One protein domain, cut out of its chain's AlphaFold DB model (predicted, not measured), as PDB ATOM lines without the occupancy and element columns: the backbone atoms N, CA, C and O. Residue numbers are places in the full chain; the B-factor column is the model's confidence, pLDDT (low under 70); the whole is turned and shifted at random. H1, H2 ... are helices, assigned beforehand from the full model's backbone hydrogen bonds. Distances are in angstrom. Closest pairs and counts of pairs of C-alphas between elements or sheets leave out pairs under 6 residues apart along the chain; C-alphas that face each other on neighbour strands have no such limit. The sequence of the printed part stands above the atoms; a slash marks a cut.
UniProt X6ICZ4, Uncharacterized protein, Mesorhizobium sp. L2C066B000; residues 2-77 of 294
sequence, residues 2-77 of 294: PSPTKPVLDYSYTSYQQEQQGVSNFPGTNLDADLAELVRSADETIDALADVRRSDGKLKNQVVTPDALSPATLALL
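This is residues 2 to 77 of the 294 residues of an uncharacterized protein of Mesorhizobium sp. L2C066B000 (UniProt X6ICZ4). From the first residue, an extended strip, residues 2 to 12, runs alongside one long helix, H2, and leads to short H1, which folds back on H2's start as a lopsided hairpin. Beyond H2's far end an unwound tail leads to tiny H3. The 76 printed residues hold three named helices, H1, H2, H3, and no named strand; the class is all helix, with 36 residues in named elements, under half. The whole is extended, radius of gyration of the C-alphas 21.6 A, spanning 73 by 24 by 11 A.

Look at H1, residues 13 to 19, and H2, residues 28 to 52: they touch, H2 with residues 28 to 32 alone, the closest C-alphas being those of Thr 14 and Gly 28, 4.2 A apart. This helical hairpin runs opposite ways at a shallow tilt of 32 degrees, only just short of steep. H3, residues 71 to 74, is apart from both. In H1 and H2 every O i to N i+4 pair is within hydrogen-bond range; H3 is too short for one.

Find C-alpha 13 at (14.162, 20.042, 6.382), where H1 begins. H2 runs 36.4 A to C-alpha 52 at (16.974, 8.472, -26.348).

The farthest C-alphas, Gly 22 and Leu 77, are 73.2 A apart. The printed part has no cut; the link from H2 to H3 is long. Confidence is under 70 at residues 21 to 24 and 72 to 76.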
ATOM      1  N   PRO A   2      19.935  -0.741 -17.181       76.44
ATOM      2  CA  PRO A   2      18.583  -0.283 -16.864       76.44
ATOM      3  C   PRO A   2      18.595   1.225 -16.569       76.44
ATOM      4  O   PRO A   2      19.615   1.746 -16.106       76.44
ATOM      5  N   SER A   3      17.505   1.928 -16.892       82.31
ATOM      6  CA  SER A   3      17.386   3.352 -16.559       82.31
ATOM      7  C   SER A   3      17.613   3.543 -15.056       82.31
ATOM      8  O   SER A   3      17.144   2.703 -14.282       82.31
ATOM      9  N   PRO A   4      18.335   4.597 -14.632       88.31
ATOM     10  CA  PRO A   4      18.499   4.889 -13.217       88.31
ATOM     11  C   PRO A   4      17.141   4.986 -12.522       88.31
ATOM     12  O   PRO A   4      16.179   5.498 -13.095       88.31
ATOM     13  N   THR A   5      17.062   4.485 -11.294       91.44
ATOM     14  CA  THR A   5      15.874   4.660 -10.460       91.44
ATOM     15  C   THR A   5      15.706   6.142 -10.133       91.44
ATOM     16  O   THR A   5      16.679   6.806  -9.773       91.44
ATOM     17  N   LYS A   6      14.480   6.651 -10.272       93.19
ATOM     18  CA  LYS A   6      14.131   8.032  -9.930       93.19
ATOM     19  C   LYS A   6      14.351   8.296  -8.429       93.19
ATOM     20  O   LYS A   6      13.989   7.427  -7.629       93.19
ATOM     21  N   PRO A   7      14.973   9.422  -8.037       92.94
ATOM     22  CA  PRO A   7      15.198   9.750  -6.634       92.94
ATOM     23  C   PRO A   7      13.877  10.003  -5.894       92.94
ATOM     24  O   PRO A   7      12.936  10.564  -6.446       92.94
ATOM     25  N   VAL A   8      13.823   9.604  -4.623       92.81
ATOM     26  CA  VAL A   8      12.680   9.823  -3.724       92.81
ATOM     27  C   VAL A   8      13.152  10.668  -2.543       92.81
ATOM     28  O   VAL A   8      14.269  10.484  -2.058       92.81
ATOM     29  N   LEU A   9      12.327  11.626  -2.111       89.81
ATOM     30  CA  LEU A   9      12.618  12.452  -0.940       89.81
ATOM     31  C   LEU A   9      12.116  11.779   0.328       89.81
ATOM     32  O   LEU A   9      10.915  11.748   0.580       89.81
ATOM     33  N   ASP A  10      13.055  11.308   1.142       89.62
ATOM     34  CA  ASP A  10      12.756  10.671   2.429       89.62
ATOM     35  C   ASP A  10      12.935  11.624   3.626       89.62
ATOM     36  O   ASP A  10      12.644  11.258   4.763       89.62
ATOM     37  N   TYR A  11      13.422  12.849   3.397       88.50
ATOM     38  CA  TYR A  11      13.759  13.813   4.447       88.50
ATOM     39  C   TYR A  11      13.089  15.169   4.206       88.50
ATOM     40  O   TYR A  11      13.152  15.687   3.093       88.50
ATOM     41  N   SER A  12      12.497  15.758   5.254       90.44
ATOM     42  CA  SER A  12      11.982  17.135   5.241       90.44
ATOM     43  C   SER A  12      12.776  18.011   6.206       90.44
ATOM     44  O   SER A  12      12.754  17.830   7.426       90.44
ATOM     45  N   TYR A  13      13.450  19.008   5.645       89.69
ATOM     46  CA  TYR A  13      14.162  20.042   6.382       89.69
ATOM     47  C   TYR A  13      13.206  20.969   7.139       89.69
ATOM     48  O   TYR A  13      13.583  21.490   8.188       89.69
ATOM     49  N   THR A  14      11.960  21.126   6.677       87.94
ATOM     50  CA  THR A  14      10.897  21.815   7.423       87.94
ATOM     51  C   THR A  14      10.484  21.026   8.668       87.94
ATOM     52  O   THR A  14      10.392  21.610   9.747       87.94
ATOM     53  N   SER A  15      10.285  19.705   8.564       87.12
ATOM     54  CA  SER A  15       9.991  18.852   9.730       87.12
ATOM     55  C   SER A  15      11.145  18.855  10.733       87.12
ATOM     56  O   SER A  15      10.926  19.064  11.925       87.12
ATOM     57  N   TYR A  16      12.385  18.749  10.253       85.56
ATOM     58  CA  TYR A  16      13.574  18.852  11.101       85.56
ATOM     59  C   TYR A  16      13.677  20.209  11.819       85.56
ATOM     60  O   TYR A  16      13.986  20.269  13.009       85.56
ATOM     61  N   GLN A  17      13.376  21.313  11.126       84.56
ATOM     62  CA  GLN A  17      13.353  22.651  11.723       84.56
ATOM     63  C   GLN A  17      12.314  22.772  12.848       84.56
ATOM     64  O   GLN A  17      12.574  23.439  13.850       84.56
ATOM     65  N   GLN A  18      11.147  22.140  12.685       81.44
ATOM     66  CA  GLN A  18      10.079  22.129  13.689       81.44
ATOM     67  C   GLN A  18      10.450  21.292  14.923       81.44
ATOM     68  O   GLN A  18      10.088  21.659  16.041       81.44
ATOM     69  N   GLU A  19      11.207  20.207  14.741       82.94
ATOM     70  CA  GLU A  19      11.683  19.346  15.830       82.94
ATOM     71  C   GLU A  19      12.821  19.983  16.651       82.94
ATOM     72  O   GLU A  19      12.886  19.793  17.865       82.94
ATOM     73  N   GLN A  20      13.685  20.802  16.039       74.25
ATOM     74  CA  GLN A  20      14.848  21.434  16.692       74.25
ATOM     75  C   GLN A  20      14.536  22.763  17.418       74.25
ATOM     76  O   GLN A  20      15.333  23.698  17.354       74.25
ATOM     77  N   GLN A  21      13.383  22.864  18.096       59.19
ATOM     78  CA  GLN A  21      12.856  24.045  18.822       59.19
ATOM     79  C   GLN A  21      13.844  25.219  19.058       59.19
ATOM     80  O   GLN A  21      14.461  25.319  20.119       59.19
ATOM     81  N   GLY A  22      13.940  26.165  18.109       59.69
ATOM     82  CA  GLY A  22      14.529  27.490  18.376       59.69
ATOM     83  C   GLY A  22      15.604  28.018  17.424       59.69
ATOM     84  O   GLY A  22      16.075  29.135  17.637       59.69
ATOM     85  N   VAL A  23      15.981  27.314  16.352       60.50
ATOM     86  CA  VAL A  23      16.865  27.902  15.324       60.50
ATOM     87  C   VAL A  23      16.033  28.783  14.380       60.50
ATOM     88  O   VAL A  23      15.604  28.352  13.311       60.50
ATOM     89  N   SER A  24      15.766  30.031  14.784       63.47
ATOM     90  CA  SER A  24      14.889  30.968  14.049       63.47
ATOM     91  C   SER A  24      15.351  31.282  12.620       63.47
ATOM     92  O   SER A  24      14.577  31.823  11.837       63.47
ATOM     93  N   ASN A  25      16.602  30.951  12.282       74.06
ATOM     94  CA  ASN A  25      17.247  31.306  11.019       74.06
ATOM     95  C   ASN A  25      17.574  30.093  10.126       74.06
ATOM     96  O   ASN A  25      18.292  30.257   9.142       74.06
ATOM     97  N   PHE A  26      17.107  28.881  10.451       82.19
ATOM     98  CA  PHE A  26      17.303  27.728   9.565       82.19
ATOM     99  C   PHE A  26      16.279  27.767   8.414       82.19
ATOM    100  O   PHE A  26      15.083  27.847   8.682       82.19
ATOM    101  N   PRO A  27      16.687  27.735   7.137       88.38
ATOM    102  CA  PRO A  27      15.769  27.945   6.019       88.38
ATOM    103  C   PRO A  27      15.117  26.628   5.548       88.38
ATOM    104  O   PRO A  27      15.261  26.243   4.391       88.38
ATOM    105  N   GLY A  28      14.407  25.916   6.433       88.94
ATOM    106  CA  GLY A  28      13.870  24.574   6.155       88.94
ATOM    107  C   GLY A  28      12.923  24.514   4.951       88.94
ATOM    108  O   GLY A  28      13.085  23.656   4.089       88.94
ATOM    109  N   THR A  29      12.008  25.481   4.827       89.69
ATOM    110  CA  THR A  29      11.093  25.582   3.673       89.69
ATOM    111  C   THR A  29      11.830  25.830   2.356       89.69
ATOM    112  O   THR A  29      11.453  25.269   1.333       89.69
ATOM    113  N   ASN A  30      12.883  26.654   2.366       92.06
ATOM    114  CA  ASN A  30      13.677  26.913   1.163       92.06
ATOM    115  C   ASN A  30      14.482  25.676   0.755       92.06
ATOM    116  O   ASN A  30      14.510  25.346  -0.421       92.06
ATOM    117  N   LEU A  31      15.072  24.964   1.720       91.81
ATOM    118  CA  LEU A  31      15.820  23.734   1.455       91.81
ATOM    119  C   LEU A  31      14.923  22.611   0.926       91.81
ATOM    120  O   LEU A  31      15.332  21.892   0.021       91.81
ATOM    121  N   ASP A  32      13.699  22.477   1.445       93.19
ATOM    122  CA  ASP A  32      12.720  21.523   0.909       93.19
ATOM    123  C   ASP A  32      12.297  21.885  -0.520       93.19
ATOM    124  O   ASP A  32      12.165  20.999  -1.365       93.19
ATOM    125  N   ALA A  33      12.127  23.178  -0.815       93.31
ATOM    126  CA  ALA A  33      11.822  23.646  -2.166       93.31
ATOM    127  C   ALA A  33      12.981  23.365  -3.140       93.31
ATOM    128  O   ALA A  33      12.758  22.802  -4.209       93.31
ATOM    129  N   ASP A  34      14.219  23.679  -2.748       95.12
ATOM    130  CA  ASP A  34      15.418  23.414  -3.552       95.12
ATOM    131  C   ASP A  34      15.603  21.908  -3.802       95.12
ATOM    132  O   ASP A  34      15.935  21.477  -4.907       95.12
ATOM    133  N   LEU A  35      15.352  21.084  -2.784       94.94
ATOM    134  CA  LEU A  35      15.458  19.633  -2.879       94.94
ATOM    135  C   LEU A  35      14.376  19.027  -3.790       94.94
ATOM    136  O   LEU A  35      14.669  18.117  -4.569       94.94
ATOM    137  N   ALA A  36      13.148  19.549  -3.740       94.62
ATOM    138  CA  ALA A  36      12.080  19.167  -4.661       94.62
ATOM    139  C   ALA A  36      12.428  19.519  -6.117       94.62
ATOM    140  O   ALA A  36      12.214  18.705  -7.017       94.62
ATOM    141  N   GLU A  37      13.034  20.685  -6.349       96.19
ATOM    142  CA  GLU A  37      13.510  21.093  -7.674       96.19
ATOM    143  C   GLU A  37      14.657  20.210  -8.187       96.19
ATOM    144  O   GLU A  37      14.676  19.837  -9.363       96.19
ATOM    145  N   LEU A  38      15.580  19.798  -7.311       95.38
ATOM    146  CA  LEU A  38      16.636  18.842  -7.664       95.38
ATOM    147  C   LEU A  38      16.065  17.484  -8.086       95.38
ATOM    148  O   LEU A  38      16.517  16.918  -9.082       95.38
ATOM    149  N   VAL A  39      15.059  16.970  -7.370       96.06
ATOM    150  CA  VAL A  39      14.382  15.719  -7.753       96.06
ATOM    151  C   VAL A  39      13.669  15.866  -9.084       96.06
ATOM    152  O   VAL A  39      13.855  15.024  -9.958       96.06
ATOM    153  N   ARG A  40      12.932  16.961  -9.282       96.12
ATOM    154  CA  ARG A  40      12.262  17.245 -10.554       96.12
ATOM    155  C   ARG A  40      13.257  17.268 -11.719       96.12
ATOM    156  O   ARG A  40      13.025  16.626 -12.738       96.12
ATOM    157  N   SER A  41      14.394  17.944 -11.551       96.56
ATOM    158  CA  SER A  41      15.449  18.010 -12.568       96.56
ATOM    159  C   SER A  41      16.078  16.641 -12.861       96.56
ATOM    160  O   SER A  41      16.333  16.305 -14.025       96.56
ATOM    161  N   ALA A  42      16.308  15.824 -11.830       95.88
ATOM    162  CA  ALA A  42      16.826  14.469 -11.988       95.88
ATOM    163  C   ALA A  42      15.826  13.561 -12.722       95.88
ATOM    164  O   ALA A  42      16.223  12.831 -13.630       95.88
ATOM    165  N   ASP A  43      14.540  13.654 -12.387       96.06
ATOM    166  CA  ASP A  43      13.465  12.903 -13.034       96.06
ATOM    167  C   ASP A  43      13.336  13.243 -14.515       96.06
ATOM    168  O   ASP A  43      13.334  12.340 -15.354       96.06
ATOM    169  N   GLU A  44      13.300  14.534 -14.845       96.25
ATOM    170  CA  GLU A  44      13.254  15.012 -16.230       96.25
ATOM    171  C   GLU A  44      14.479  14.542 -17.023       96.25
ATOM    172  O   GLU A  44      14.361  14.115 -18.173       96.25
ATOM    173  N   THR A  45      15.658  14.543 -16.396       95.06
ATOM    174  CA  THR A  45      16.889  14.039 -17.017       95.06
ATOM    175  C   THR A  45      16.819  12.533 -17.259       95.06
ATOM    176  O   THR A  45      17.207  12.066 -18.329       95.06
ATOM    177  N   ILE A  46      16.322  11.758 -16.290       93.62
ATOM    178  CA  ILE A  46      16.149  10.305 -16.418       93.62
ATOM    179  C   ILE A  46      15.149   9.983 -17.532       93.62
ATOM    180  O   ILE A  46      15.411   9.078 -18.328       93.62
ATOM    181  N   ASP A  47      14.052  10.731 -17.633       93.50
ATOM    182  CA  ASP A  47      13.036  10.542 -18.667       93.50
ATOM    183  C   ASP A  47      13.571  10.906 -20.055       93.50
ATOM    184  O   ASP A  47      13.450  10.105 -20.982       93.50
ATOM    185  N   ALA A  48      14.260  12.043 -20.197       92.94
ATOM    186  CA  ALA A  48      14.930  12.419 -21.444       92.94
ATOM    187  C   ALA A  48      15.956  11.359 -21.871       92.94
ATOM    188  O   ALA A  48      16.088  11.012 -23.047       92.94
ATOM    189  N   LEU A  49      16.664  10.784 -20.899       91.31
ATOM    190  CA  LEU A  49      17.626   9.730 -21.144       91.31
ATOM    191  C   LEU A  49      16.951   8.442 -21.612       91.31
ATOM    192  O   LEU A  49      17.384   7.850 -22.602       91.31
ATOM    193  N   ALA A  50      15.891   8.027 -20.920       89.69
ATOM    194  CA  ALA A  50      15.062   6.886 -21.281       89.69
ATOM    195  C   ALA A  50      14.363   7.087 -22.632       89.69
ATOM    196  O   ALA A  50      14.026   6.103 -23.294       89.69
ATOM    197  N   ASP A  51      14.177   8.333 -23.074       90.81
ATOM    198  CA  ASP A  51      13.648   8.634 -24.394       90.81
ATOM    199  C   ASP A  51      14.661   8.345 -25.512       90.81
ATOM    200  O   ASP A  51      14.314   7.724 -26.515       90.81
ATOM    201  N   VAL A  52      15.941   8.661 -25.311       91.00
ATOM    202  CA  VAL A  52      16.974   8.472 -26.348       91.00
ATOM    203  C   VAL A  52      17.670   7.105 -26.312       91.00
ATOM    204  O   VAL A  52      18.179   6.645 -27.339       91.00
ATOM    205  N   ARG A  53      17.698   6.413 -25.160       92.19
ATOM    206  CA  ARG A  53      18.401   5.121 -24.982       92.19
ATOM    207  C   ARG A  53      17.471   3.944 -24.685       92.19
ATOM    208  O   ARG A  53      16.382   4.092 -24.146       92.19
ATOM    209  N   ARG A  54      17.939   2.738 -24.999       88.19
ATOM    210  CA  ARG A  54      17.341   1.451 -24.611       88.19
ATOM    211  C   ARG A  54      17.966   0.944 -23.309       88.19
ATOM    212  O   ARG A  54      19.055   1.366 -22.921       88.19
ATOM    213  N   SER A  55      17.322  -0.033 -22.673       86.38
ATOM    214  CA  SER A  55      17.795  -0.665 -21.429       86.38
ATOM    215  C   SER A  55      19.133  -1.411 -21.567       86.38
ATOM    216  O   SER A  55      19.810  -1.669 -20.572       86.38
ATOM    217  N   ASP A  56      19.585  -1.715 -22.788       85.81
ATOM    218  CA  ASP A  56      20.920  -2.271 -23.044       85.81
ATOM    219  C   ASP A  56      22.020  -1.198 -23.163       85.81
ATOM    220  O   ASP A  56      23.194  -1.529 -23.283       85.81
ATOM    221  N   GLY A  57      21.671   0.087 -23.022       84.38
ATOM    222  CA  GLY A  57      22.604   1.214 -23.093       84.38
ATOM    223  C   GLY A  57      22.893   1.710 -24.512       84.38
ATOM    224  O   GLY A  57      23.636   2.673 -24.665       84.38
ATOM    225  N   LYS A  58      22.303   1.096 -25.543       87.81
ATOM    226  CA  LYS A  58      22.382   1.596 -26.924       87.81
ATOM    227  C   LYS A  58      21.282   2.624 -27.185       87.81
ATOM    228  O   LYS A  58      20.268   2.638 -26.491       87.81
ATOM    229  N   LEU A  59      21.452   3.451 -28.212       90.62
ATOM    230  CA  LEU A  59      20.406   4.369 -28.674       90.62
ATOM    231  C   LEU A  59      19.159   3.597 -29.136       90.62
ATOM    232  O   LEU A  59      19.249   2.428 -29.535       90.62
ATOM    233  N   LYS A  60      17.986   4.231 -29.060       88.88
ATOM    234  CA  LYS A  60      16.766   3.683 -29.667       88.88
ATOM    235  C   LYS A  60      16.898   3.643 -31.192       88.88
ATOM    236  O   LYS A  60      17.623   4.432 -31.795       88.88
ATOM    237  N   ASN A  61      16.188   2.709 -31.826       81.75
ATOM    238  CA  ASN A  61      16.111   2.678 -33.285       81.75
ATOM    239  C   ASN A  61      15.509   3.997 -33.792       81.75
ATOM    240  O   ASN A  61      14.622   4.545 -33.147       81.75
ATOM    241  N   GLN A  62      15.982   4.466 -34.950       81.88
ATOM    242  CA  GLN A  62      15.530   5.695 -35.623       81.88
ATOM    243  C   GLN A  62      15.883   7.026 -34.928       81.88
ATOM    244  O   GLN A  62      15.622   8.073 -35.505       81.88
ATOM    245  N   VAL A  63      16.546   7.014 -33.763       85.38
ATOM    246  CA  VAL A  63      17.070   8.243 -33.129       85.38
ATOM    247  C   VAL A  63      18.245   8.852 -33.909       85.38
ATOM    248  O   VAL A  63      18.419  10.065 -33.904       85.38
ATOM    249  N   VAL A  64      19.046   8.033 -34.600       82.69
ATOM    250  CA  VAL A  64      20.134   8.509 -35.470       82.69
ATOM    251  C   VAL A  64      19.652   8.477 -36.915       82.69
ATOM    252  O   VAL A  64      19.598   7.413 -37.533       82.69
ATOM    253  N   THR A  65      19.277   9.640 -37.439       83.44
ATOM    254  CA  THR A  65      18.961   9.836 -38.858       83.44
ATOM    255  C   THR A  65      20.221  10.236 -39.635       83.44
ATOM    256  O   THR A  65      21.229  10.594 -39.021       83.44
ATOM    257  N   PRO A  66      20.204  10.198 -40.980       74.19
ATOM    258  CA  PRO A  66      21.319  10.695 -41.786       74.19
ATOM    259  C   PRO A  66      21.734  12.135 -41.443       74.19
ATOM    260  O   PRO A  66      22.924  12.429 -41.448       74.19
ATOM    261  N   ASP A  67      20.785  12.993 -41.058       78.94
ATOM    262  CA  ASP A  67      21.050  14.385 -40.658       78.94
ATOM    263  C   ASP A  67      21.831  14.498 -39.337       78.94
ATOM    264  O   ASP A  67      22.462  15.518 -39.070       78.94
ATOM    265  N   ALA A  68      21.808  13.449 -38.507       80.06
ATOM    266  CA  ALA A  68      22.586  13.368 -37.273       80.06
ATOM    267  C   ALA A  68      24.039  12.906 -37.510       80.06
ATOM    268  O   ALA A  68      24.841  12.883 -36.573       80.06
ATOM    269  N   LEU A  69      24.390  12.510 -38.739       80.25
ATOM    270  CA  LEU A  69      25.744  12.099 -39.103       80.25
ATOM    271  C   LEU A  69      26.593  13.316 -39.480       80.25
ATOM    272  O   LEU A  69      26.115  14.281 -40.070       80.25
ATOM    273  N   SER A  70      27.889  13.272 -39.160       80.31
ATOM    274  CA  SER A  70      28.788  14.365 -39.534       80.31
ATOM    275  C   SER A  70      28.929  14.468 -41.059       80.31
ATOM    276  O   SER A  70      28.898  13.439 -41.743       80.31
ATOM    277  N   PRO A  71      29.195  15.669 -41.609       70.00
ATOM    278  CA  PRO A  71      29.473  15.831 -43.034       70.00
ATOM    279  C   PRO A  71      30.596  14.916 -43.536       70.00
ATOM    280  O   PRO A  71      30.499  14.390 -44.633       70.00
ATOM    281  N   ALA A  72      31.621  14.652 -42.719       66.19
ATOM    282  CA  ALA A  72      32.700  13.720 -43.057       66.19
ATOM    283  C   ALA A  72      32.227  12.257 -43.152       66.19
ATOM    284  O   ALA A  72      32.717  11.506 -43.988       66.19
ATOM    285  N   THR A  73      31.254  11.858 -42.325       68.81
ATOM    286  CA  THR A  73      30.655  10.512 -42.371       68.81
ATOM    287  C   THR A  73      29.737  10.364 -43.584       68.81
ATOM    288  O   THR A  73      29.731   9.322 -44.232       68.81
ATOM    289  N   LEU A  74      29.001  11.426 -43.924       64.88
ATOM    290  CA  LEU A  74      28.179  11.502 -45.134       64.88
ATOM    291  C   LEU A  74      29.035  11.550 -46.413       64.88
ATOM    292  O   LEU A  74      28.655  10.973 -47.426       64.88
ATOM    293  N   ALA A  75      30.206  12.189 -46.357       65.38
ATOM    294  CA  ALA A  75      31.127  12.360 -47.483       65.38
ATOM    295  C   ALA A  75      31.994  11.128 -47.798       65.38
ATOM    296  O   ALA A  75      32.737  11.148 -48.778       65.38
ATOM    297  N   LEU A  76      31.912  10.051 -47.006       66.69
ATOM    298  CA  LEU A  76      32.642   8.804 -47.278       66.69
ATOM    299  C   LEU A  76      32.191   8.116 -48.576       66.69
ATOM    300  O   LEU A  76      32.925   7.284 -49.107       66.69
ATOM    301  N   LEU A  77      31.012   8.458 -49.101       73.62
ATOM    302  CA  LEU A  77      30.525   7.974 -50.387       73.62
ATOM    303  C   LEU A  77      30.348   9.156 -51.356       73.62
ATOM    304  O   LEU A  77      29.661  10.119 -51.017       73.62
TER     305      LEU A  77